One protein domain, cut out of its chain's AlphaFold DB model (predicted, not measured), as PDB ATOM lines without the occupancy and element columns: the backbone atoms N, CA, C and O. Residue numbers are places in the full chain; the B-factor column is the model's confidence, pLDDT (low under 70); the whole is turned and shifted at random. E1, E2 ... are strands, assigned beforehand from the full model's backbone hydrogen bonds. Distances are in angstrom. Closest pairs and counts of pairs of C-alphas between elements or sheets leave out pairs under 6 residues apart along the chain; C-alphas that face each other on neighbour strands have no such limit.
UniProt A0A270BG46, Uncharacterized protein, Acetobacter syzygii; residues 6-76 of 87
ATOM      1  N   THR A   6     188.884 143.021 183.646       95.62
ATOM      2  CA  THR A   6     190.272 142.942 184.105       95.62
ATOM      3  C   THR A   6     191.193 143.559 183.067       95.62
ATOM      4  O   THR A   6     191.107 143.236 181.884       95.62
ATOM      5  N   PHE A   7     192.097 144.420 183.531       95.81
ATOM      6  CA  PHE A   7     193.102 145.077 182.708       95.81
ATOM      7  C   PHE A   7     194.500 144.691 183.169       95.81
ATOM      8  O   PHE A   7     194.797 144.666 184.363       95.81
ATOM      9  N   THR A   8     195.365 144.447 182.196       96.12
ATOM     10  CA  THR A   8     196.789 144.211 182.392       96.12
ATOM     11  C   THR A   8     197.552 145.468 182.006       96.12
ATOM     12  O   THR A   8     197.287 146.074 180.967       96.12
ATOM     13  N   ARG A   9     198.516 145.867 182.836       95.31
ATOM     14  CA  ARG A   9     199.444 146.948 182.496       95.31
ATOM     15  C   ARG A   9     200.382 146.485 181.383       95.31
ATOM     16  O   ARG A   9     200.987 145.423 181.489       95.31
ATOM     17  N   THR A  10     200.522 147.297 180.349       93.19
ATOM     18  CA  THR A  10     201.433 147.078 179.223       93.19
ATOM     19  C   THR A  10     202.539 148.134 179.238       93.19
ATOM     20  O   THR A  10     202.551 149.032 180.087       93.19
ATOM     21  N   THR A  11     203.479 148.052 178.294       91.50
ATOM     22  CA  THR A  11     204.516 149.081 178.111       91.50
ATOM     23  C   THR A  11     203.911 150.457 177.818       91.50
ATOM     24  O   THR A  11     204.401 151.458 178.331       91.50
ATOM     25  N   ASN A  12     202.808 150.495 177.062       86.94
ATOM     26  CA  ASN A  12     202.195 151.725 176.549       86.94
ATOM     27  C   ASN A  12     200.797 151.977 177.141       86.94
ATOM     28  O   ASN A  12     199.931 152.532 176.468       86.94
ATOM     29  N   GLY A  13     200.556 151.559 178.388       93.81
ATOM     30  CA  GLY A  13     199.298 151.805 179.096       93.81
ATOM     31  C   GLY A  13     198.678 150.532 179.660       93.81
ATOM     32  O   GLY A  13     199.307 149.836 180.458       93.81
ATOM     33  N   PHE A  14     197.430 150.249 179.290       95.75
ATOM     34  CA  PHE A  14     196.676 149.094 179.777       95.75
ATOM     35  C   PHE A  14     195.886 148.442 178.647       95.75
ATOM     36  O   PHE A  14     195.425 149.124 177.735       95.75
ATOM     37  N   PHE A  15     195.691 147.133 178.735       95.25
ATOM     38  CA  PHE A  15     194.826 146.388 177.829       95.25
ATOM     39  C   PHE A  15     194.022 145.361 178.612       95.25
ATOM     40  O   PHE A  15     194.541 144.736 179.541       95.25
ATOM     41  N   GLY A  16     192.755 145.200 178.267       94.56
ATOM     42  CA  GLY A  16     191.882 144.296 178.987       94.56
ATOM     43  C   GLY A  16     190.502 144.211 178.385       94.56
ATOM     44  O   GLY A  16     190.172 144.929 177.445       94.56
ATOM     45  N   GLN A  17     189.694 143.348 178.981       93.31
ATOM     46  CA  GLN A  17     188.322 143.145 178.561       93.31
ATOM     47  C   GLN A  17     187.373 143.768 179.576       93.31
ATOM     48  O   GLN A  17     187.547 143.597 180.789       93.31
ATOM     49  N   ILE A  18     186.349 144.452 179.074       91.88
ATOM     50  CA  ILE A  18     185.199 144.895 179.853       91.88
ATOM     51  C   ILE A  18     183.958 144.097 179.444       91.88
ATOM     52  O   ILE A  18     183.718 143.851 178.266       91.88
ATOM     53  N   THR A  19     183.151 143.696 180.418       91.06
ATOM     54  CA  THR A  19     181.851 143.054 180.259       91.06
ATOM     55  C   THR A  19     180.814 143.813 181.080       91.06
ATOM     56  O   THR A  19     180.895 143.902 182.305       91.06
ATOM     57  N   THR A  20     179.818 144.365 180.397       86.19
ATOM     58  CA  THR A  20     178.605 144.929 180.999       86.19
ATOM     59  C   THR A  20     177.389 144.142 180.507       86.19
ATOM     60  O   THR A  20     177.529 143.181 179.755       86.19
ATOM     61  N   PHE A  21     176.178 144.523 180.920       85.88
ATOM     62  CA  PHE A  21     174.960 143.802 180.527       85.88
ATOM     63  C   PHE A  21     174.765 143.703 179.001       85.88
ATOM     64  O   PHE A  21     174.207 142.720 178.527       85.88
ATOM     65  N   LEU A  22     175.229 144.698 178.236       82.44
ATOM     66  CA  LEU A  22     175.031 144.777 176.781       82.44
ATOM     67  C   LEU A  22     176.333 144.718 175.971       82.44
ATOM     68  O   LEU A  22     176.294 144.876 174.756       82.44
ATOM     69  N   MET A  23     177.485 144.546 176.620       79.38
ATOM     70  CA  MET A  23     178.785 144.744 175.981       79.38
ATOM     71  C   MET A  23     179.803 143.742 176.504       79.38
ATOM     72  O   MET A  23     179.875 143.515 177.709       79.38
ATOM     73  N   ALA A  24     180.628 143.212 175.608       88.25
ATOM     74  CA  ALA A  24     181.857 142.509 175.944       88.25
ATOM     75  C   ALA A  24     182.929 142.904 174.918       88.25
ATOM     76  O   ALA A  24     182.882 142.429 173.787       88.25
ATOM     77  N   ASP A  25     183.854 143.787 175.298       88.75
ATOM     78  CA  ASP A  25     184.840 144.371 174.384       88.75
ATOM     79  C   ASP A  25     186.242 144.382 174.978       88.75
ATOM     80  O   ASP A  25     186.429 144.605 176.178       88.75
ATOM     81  N   ASP A  26     187.217 144.217 174.089       91.69
ATOM     82  CA  ASP A  26     188.623 144.453 174.374       91.69
ATOM     83  C   ASP A  26     188.941 145.938 174.188       91.69
ATOM     84  O   ASP A  26     188.706 146.514 173.119       91.69
ATOM     85  N   LEU A  27     189.474 146.556 175.241       93.38
ATOM     86  CA  LEU A  27     189.823 147.968 175.271       93.38
ATOM     87  C   LEU A  27     191.308 148.164 175.573       93.38
ATOM     88  O   LEU A  27     191.870 147.564 176.494       93.38
ATOM     89  N   ALA A  28     191.918 149.089 174.839       95.00
ATOM     90  CA  ALA A  28     193.230 149.634 175.138       95.00
ATOM     91  C   ALA A  28     193.082 151.017 175.782       95.00
ATOM     92  O   ALA A  28     192.369 151.879 175.276       95.00
ATOM     93  N   ILE A  29     193.779 151.252 176.891       96.00
ATOM     94  CA  ILE A  29     193.883 152.563 177.537       96.00
ATOM     95  C   ILE A  29     195.312 153.049 177.318       96.00
ATOM     96  O   ILE A  29     196.239 152.562 177.967       96.00
ATOM     97  N   VAL A  30     195.490 153.985 176.388       95.50
ATOM     98  CA  VAL A  30     196.808 154.441 175.914       95.50
ATOM     99  C   VAL A  30     197.037 155.909 176.263       95.50
ATOM    100  O   VAL A  30     196.066 156.669 176.283       95.50
ATOM    101  N   PRO A  31     198.278 156.345 176.549       95.69
ATOM    102  CA  PRO A  31     198.569 157.743 176.828       95.69
ATOM    103  C   PRO A  31     198.021 158.691 175.760       95.69
ATOM    104  O   PRO A  31     198.007 158.408 174.553       95.69
ATOM    105  N   ASN A  32     197.540 159.840 176.216       95.50
ATOM    106  CA  ASN A  32     197.216 160.949 175.344       95.50
ATOM    107  C   ASN A  32     198.472 161.804 175.133       95.50
ATOM    108  O   ASN A  32     198.774 162.681 175.938       95.50
ATOM    109  N   GLU A  33     199.196 161.563 174.043       92.75
ATOM    110  CA  GLU A  33     200.402 162.333 173.697       92.75
ATOM    111  C   GLU A  33     200.086 163.787 173.296       92.75
ATOM    112  O   GLU A  33     200.933 164.669 173.385       92.75
ATOM    113  N   ASN A  34     198.839 164.070 172.902       89.94
ATOM    114  CA  ASN A  34     198.411 165.371 172.384       89.94
ATOM    115  C   ASN A  34     197.671 166.205 173.442       89.94
ATOM    116  O   ASN A  34     196.663 166.854 173.150       89.94
ATOM    117  N   ARG A  35     198.123 166.176 174.701       92.00
ATOM    118  CA  ARG A  35     197.498 166.968 175.771       92.00
ATOM    119  C   ARG A  35     197.740 168.457 175.568       92.00
ATOM    120  O   ARG A  35     198.870 168.927 175.584       92.00
ATOM    121  N   THR A  36     196.649 169.205 175.440       89.19
ATOM    122  CA  THR A  36     196.673 170.654 175.187       89.19
ATOM    123  C   THR A  36     196.331 171.502 176.413       89.19
ATOM    124  O   THR A  36     196.492 172.719 176.375       89.19
ATOM    125  N   SER A  37     195.852 170.895 177.503       93.38
ATOM    126  CA  SER A  37     195.544 171.592 178.759       93.38
ATOM    127  C   SER A  37     195.573 170.643 179.957       93.38
ATOM    128  O   SER A  37     195.557 169.423 179.796       93.38
ATOM    129  N   GLU A  38     195.556 171.205 181.167       88.44
ATOM    130  CA  GLU A  38     195.458 170.444 182.421       88.44
ATOM    131  C   GLU A  38     194.180 169.592 182.493       88.44
ATOM    132  O   GLU A  38     194.208 168.458 182.966       88.44
ATOM    133  N   ASN A  39     193.076 170.103 181.942       90.62
ATOM    134  CA  ASN A  39     191.794 169.398 181.907       90.62
ATOM    135  C   ASN A  39     191.725 168.322 180.813       90.62
ATOM    136  O   ASN A  39     190.799 167.504 180.818       90.62
ATOM    137  N   ALA A  40     192.677 168.305 179.873       95.69
ATOM    138  CA  ALA A  40     192.715 167.292 178.827       95.69
ATOM    139  C   ALA A  40     192.931 165.890 179.433       95.69
ATOM    140  O   ALA A  40     193.649 165.763 180.431       95.69
ATOM    141  N   PRO A  41     192.356 164.832 178.831       97.19
ATOM    142  CA  PRO A  41     192.514 163.468 179.325       97.19
ATOM    143  C   PRO A  41     193.975 163.033 179.368       97.19
ATOM    144  O   PRO A  41     194.745 163.369 178.467       97.19
ATOM    145  N   ASP A  42     194.330 162.240 180.376       96.88
ATOM    146  CA  ASP A  42     195.647 161.606 180.482       96.88
ATOM    147  C   ASP A  42     195.781 160.426 179.507       96.88
ATOM    148  O   ASP A  42     196.869 160.162 178.997       96.88
ATOM    149  N   TYR A  43     194.671 159.739 179.222       96.88
ATOM    150  CA  TYR A  43     194.616 158.573 178.344       96.88
ATOM    151  C   TYR A  43     193.436 158.647 177.371       96.88
ATOM    152  O   TYR A  43     192.381 159.214 177.669       96.88
ATOM    153  N   ARG A  44     193.608 158.002 176.219       95.56
ATOM    154  CA  ARG A  44     192.553 157.659 175.260       95.56
ATOM    155  C   ARG A  44     192.125 156.211 175.489       95.56
ATOM    156  O   ARG A  44     192.965 155.374 175.815       95.56
ATOM    157  N   VAL A  45     190.839 155.918 175.312       95.31
ATOM    158  CA  VAL A  45     190.297 154.554 175.387       95.31
ATOM    159  C   VAL A  45     189.921 154.121 173.982       95.31
ATOM    160  O   VAL A  45     189.102 154.771 173.333       95.31
ATOM    161  N   LEU A  46     190.543 153.050 173.505       93.69
ATOM    162  CA  LEU A  46     190.394 152.544 172.149       93.69
ATOM    163  C   LEU A  46     189.757 151.154 172.171       93.69
ATOM    164  O   LEU A  46     190.077 150.346 173.042       93.69
ATOM    165  N   ARG A  47     188.891 150.878 171.199       90.75
ATOM    166  CA  ARG A  47     188.339 149.555 170.895       90.75
ATOM    167  C   ARG A  47     189.019 149.019 169.636       90.75
ATOM    168  O   ARG A  47     189.029 149.705 168.616       90.75
ATOM    169  N   GLY A  48     189.510 147.783 169.691       80.31
ATOM    170  CA  GLY A  48     190.260 147.161 168.594       80.31
ATOM    171  C   GLY A  48     191.776 147.318 168.740       80.31
ATOM    172  O   GLY A  48     192.265 147.819 169.754       80.31
ATOM    173  N   LEU A  49     192.519 146.840 167.744       72.44
ATOM    174  CA  LEU A  49     193.981 146.818 167.738       72.44
ATOM    175  C   LEU A  49     194.529 147.776 166.673       72.44
ATOM    176  O   LEU A  49     193.895 147.988 165.644       72.44
ATOM    177  N   GLU A  50     195.726 148.301 166.934       71.12
ATOM    178  CA  GLU A  50     196.562 149.005 165.949       71.12
ATOM    179  C   GLU A  50     195.880 150.229 165.298       71.12
ATOM    180  O   GLU A  50     195.178 150.984 165.975       71.12
ATOM    181  N   ASP A  51     196.152 150.477 164.016       73.12
ATOM    182  CA  ASP A  51     195.816 151.723 163.313       73.12
ATOM    183  C   ASP A  51     194.309 151.892 163.041       73.12
ATOM    184  O   ASP A  51     193.843 152.989 162.728       73.12
ATOM    185  N   GLU A  52     193.533 150.821 163.202       75.75
ATOM    186  CA  GLU A  52     192.083 150.778 162.974       75.75
ATOM    187  C   GLU A  52     191.285 150.898 164.282       75.75
ATOM    188  O   GLU A  52     190.050 150.865 164.276       75.75
ATOM    189  N   ALA A  53     191.972 151.038 165.422       86.94
ATOM    190  CA  ALA A  53     191.326 151.111 166.720       86.94
ATOM    191  C   ALA A  53     190.493 152.398 166.856       86.94
ATOM    192  O   ALA A  53     191.003 153.522 166.811       86.94
ATOM    193  N   ALA A  54     189.190 152.235 167.073       89.94
ATOM    194  CA  ALA A  54     188.271 153.348 167.252       89.94
ATOM    195  C   ALA A  54     188.408 153.915 168.668       89.94
ATOM    196  O   ALA A  54     188.351 153.172 169.649       89.94
ATOM    197  N   GLN A  55     188.547 155.234 168.800       92.31
ATOM    198  CA  GLN A  55     188.474 155.871 170.111       92.31
ATOM    199  C   GLN A  55     187.021 155.891 170.594       92.31
ATOM    200  O   GLN A  55     186.160 156.481 169.950       92.31
ATOM    201  N   VAL A  56     186.774 155.255 171.739       93.38
ATOM    202  CA  VAL A  56     185.439 155.090 172.348       93.38
ATOM    203  C   VAL A  56     185.309 155.792 173.701       93.38
ATOM    204  O   VAL A  56     184.300 155.652 174.393       93.38
ATOM    205  N   GLY A  57     186.370 156.474 174.133       94.69
ATOM    206  CA  GLY A  57     186.430 157.071 175.454       94.69
ATOM    207  C   GLY A  57     187.752 157.743 175.774       94.69
ATOM    208  O   GLY A  57     188.659 157.891 174.944       94.69
ATOM    209  N   CYS A  58     187.873 158.117 177.041       96.88
ATOM    210  CA  CYS A  58     189.055 158.743 177.608       96.88
ATOM    211  C   CYS A  58     189.179 158.439 179.108       96.88
ATOM    212  O   CYS A  58     188.240 157.962 179.747       96.88
ATOM    213  N   ALA A  59     190.358 158.676 179.681       97.50
ATOM    214  CA  ALA A  59     190.557 158.499 181.111       97.50
ATOM    215  C   ALA A  59     191.491 159.543 181.715       97.50
ATOM    216  O   ALA A  59     192.375 160.089 181.050       97.50
ATOM    217  N   TRP A  60     191.298 159.774 183.011       97.38
ATOM    218  CA  TRP A  60     192.116 160.672 183.816       97.38
ATOM    219  C   TRP A  60     192.724 159.941 184.997       97.38
ATOM    220  O   TRP A  60     192.059 159.142 185.662       97.38
ATOM    221  N   VAL A  61     193.965 160.282 185.313       95.38
ATOM    222  CA  VAL A  61     194.610 159.872 186.552       95.38
ATOM    223  C   VAL A  61     193.973 160.643 187.704       95.38
ATOM    224  O   VAL A  61     193.767 161.861 187.660       95.38
ATOM    225  N   ARG A  62     193.614 159.910 188.751       96.06
ATOM    226  CA  ARG A  62     193.074 160.441 189.995       96.06
ATOM    227  C   ARG A  62     193.823 159.829 191.164       96.06
ATOM    228  O   ARG A  62     194.314 158.703 191.089       96.06
ATOM    229  N   GLN A  63     193.905 160.595 192.241       95.44
ATOM    230  CA  GLN A  63     194.562 160.180 193.466       95.44
ATOM    231  C   GLN A  63     193.752 160.639 194.674       95.44
ATOM    232  O   GLN A  63     193.173 161.725 194.675       95.44
ATOM    233  N   ASN A  64     193.731 159.817 195.717       94.69
ATOM    234  CA  ASN A  64     193.338 160.211 197.062       94.69
ATOM    235  C   ASN A  64     194.097 159.377 198.099       94.69
ATOM    236  O   ASN A  64     194.720 158.362 197.788       94.69
ATOM    237  N   GLU A  65     193.993 159.796 199.356       94.56
ATOM    238  CA  GLU A  65     194.679 159.150 200.478       94.56
ATOM    239  C   GLU A  65     194.115 157.763 200.828       94.56
ATOM    240  O   GLU A  65     194.831 156.930 201.371       94.56
ATOM    241  N   ARG A  66     192.835 157.497 200.533       93.12
ATOM    242  CA  ARG A  66     192.140 156.273 200.980       93.12
ATOM    243  C   ARG A  66     192.292 155.081 200.036       93.12
ATOM    244  O   ARG A  66     192.276 153.945 200.493       93.12
ATOM    245  N   ILE A  67     192.349 155.335 198.736       88.88
ATOM    246  CA  ILE A  67     192.241 154.342 197.657       88.88
ATOM    247  C   ILE A  67     193.509 154.339 196.784       88.88
ATOM    248  O   ILE A  67     193.725 153.403 196.021       88.88
ATOM    249  N   GLY A  68     194.374 155.353 196.912       94.12
ATOM    250  CA  GLY A  68     195.629 155.449 196.169       94.12
ATOM    251  C   GLY A  68     195.448 156.094 194.799       94.12
ATOM    252  O   GLY A  68     194.749 157.094 194.678       94.12
ATOM    253  N   LEU A  69     196.119 155.562 193.777       94.75
ATOM    254  CA  LEU A  69     196.038 156.037 192.394       94.75
ATOM    255  C   LEU A  69     195.033 155.183 191.615       94.75
ATOM    256  O   LEU A  69     195.106 153.956 191.663       94.75
ATOM    257  N   TRP A  70     194.139 155.806 190.856       94.75
ATOM    258  CA  TRP A  70     193.246 155.095 189.941       94.75
ATOM    259  C   TRP A  70     192.993 155.899 188.669       94.75
ATOM    260  O   TRP A  70     193.254 157.100 188.600       94.75
ATOM    261  N   LEU A  71     192.460 155.221 187.654       95.69
ATOM    262  CA  LEU A  71     191.980 155.854 186.434       95.69
ATOM    263  C   LEU A  71     190.467 156.047 186.519       95.69
ATOM    264  O   LEU A  71     189.720 155.089 186.717       95.69
ATOM    265  N   ALA A  72     190.016 157.287 186.365       95.88
ATOM    266  CA  ALA A  72     188.619 157.590 186.098       95.88
ATOM    267  C   ALA A  72     188.390 157.457 184.591       95.88
ATOM    268  O   ALA A  72     188.889 158.279 183.826       95.88
ATOM    269  N   VAL A  73     187.681 156.405 184.180       94.94
ATOM    270  CA  VAL A  73     187.433 156.076 182.771       94.94
ATOM    271  C   VAL A  73     186.033 156.533 182.375       94.94
ATOM    272  O   VAL A  73     185.060 156.190 183.044       94.94
ATOM    273  N   LEU A  74     185.942 157.288 181.282       94.06
ATOM    274  CA  LEU A  74     184.701 157.645 180.607       94.06
ATOM    275  C   LEU A  74     184.647 156.908 179.269       94.06
ATOM    276  O   LEU A  74     185.593 156.973 178.487       94.06
ATOM    277  N   ILE A  75     183.536 156.224 179.020       91.44
ATOM    278  CA  ILE A  75     183.229 155.600 177.734       91.44
ATOM    279  C   ILE A  75     182.040 156.368 177.152       91.44
ATOM    280  O   ILE A  75     180.984 156.412 177.785       91.44
ATOM    281  N   ASP A  76     182.229 157.009 176.002       88.38
ATOM    282  CA  ASP A  76     181.305 157.985 175.410       88.38
ATOM    283  C   ASP A  76     181.032 157.746 173.915       88.38
ATOM    284  O   ASP A  76     180.735 158.677 173.172       88.38
TER     285      ASP A  76
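This is residues 6 to 76 of the 87 residues of an uncharacterized protein of Acetobacter syzygii (UniProt A0A270BG46). A single sheet of six strands, strongly twisted and curled like part of a barrel, makes the body; the curl stays open, with its edge strands E1 and E6 apart. The strands zigzag side by side from E1 to E6, and a wide loop, residues 32 to 42, joins E3 to E4. The printed part has 71 residues, with six named strands and no named helix; the sheet order is E1, E2, E3, E4, E5, E6, antiparallel throughout, and the class is all strand. The whole is compact, with a radius of gyration of the C-alphas of 12.6 A, and rounded, spanning 32 by 29 by 25 A.

E1, residues 6 to 10, begins at C-alpha 6 at (190.272, 142.942, 184.105) and measures 12.9 A from first to last C-alpha. E2, residues 13 to 20, measures 21.9 A and bends by 50 degrees at residue 16. E3, residues 23 to 31, measures 23.7 A and bends by 53 degrees at residue 26. E4, residues 43 to 47, measures 13.3 A and begins at C-alpha 43 at (194.616, 158.573, 178.344). E5, residues 54 to 64, is the longest strand at 31.0 A. E6, residues 68 to 75, measures 22.2 A and ends at C-alpha 75 at (183.229, 155.600, 177.734).

The six strands form a meander, each the antiparallel neighbour of the one before, and each two that follow each other form a hairpin. E1 and E2 run at 167 degrees between their directions, with N 8 and O 15 within hydrogen-bond range at 2.8 A. E2 and E3 stand at 160 degrees, with N 18 and O 25 at 2.9 A. E3 and E4 stand at 145 degrees, with N 44 and O 30 at 2.8 A. E4 and E5 stand at 142 degrees, with N 45 and O 57 at 3.0 A. E5 and E6 stand at 153 degrees, with N 72 and O 60 at 2.8 A. From edge to edge of the sheet the strands' lines turn by 73 degrees, and the way across it turns by 153 degrees. The closest C-alphas of E3 and E5, those of Ile 29 and Ala 59, are 7.7 A apart.

The two C-alphas farthest apart, those of Glu 52 and Glu 65, are 38.5 A from each other. The printed part has no cut. The link from E3 to E4 is long, with 11 residues; E4 to E5 is short, with 6, and the other three links are tight. The mean pLDDT of the printed part is 91.6, and no printed residue is under 70.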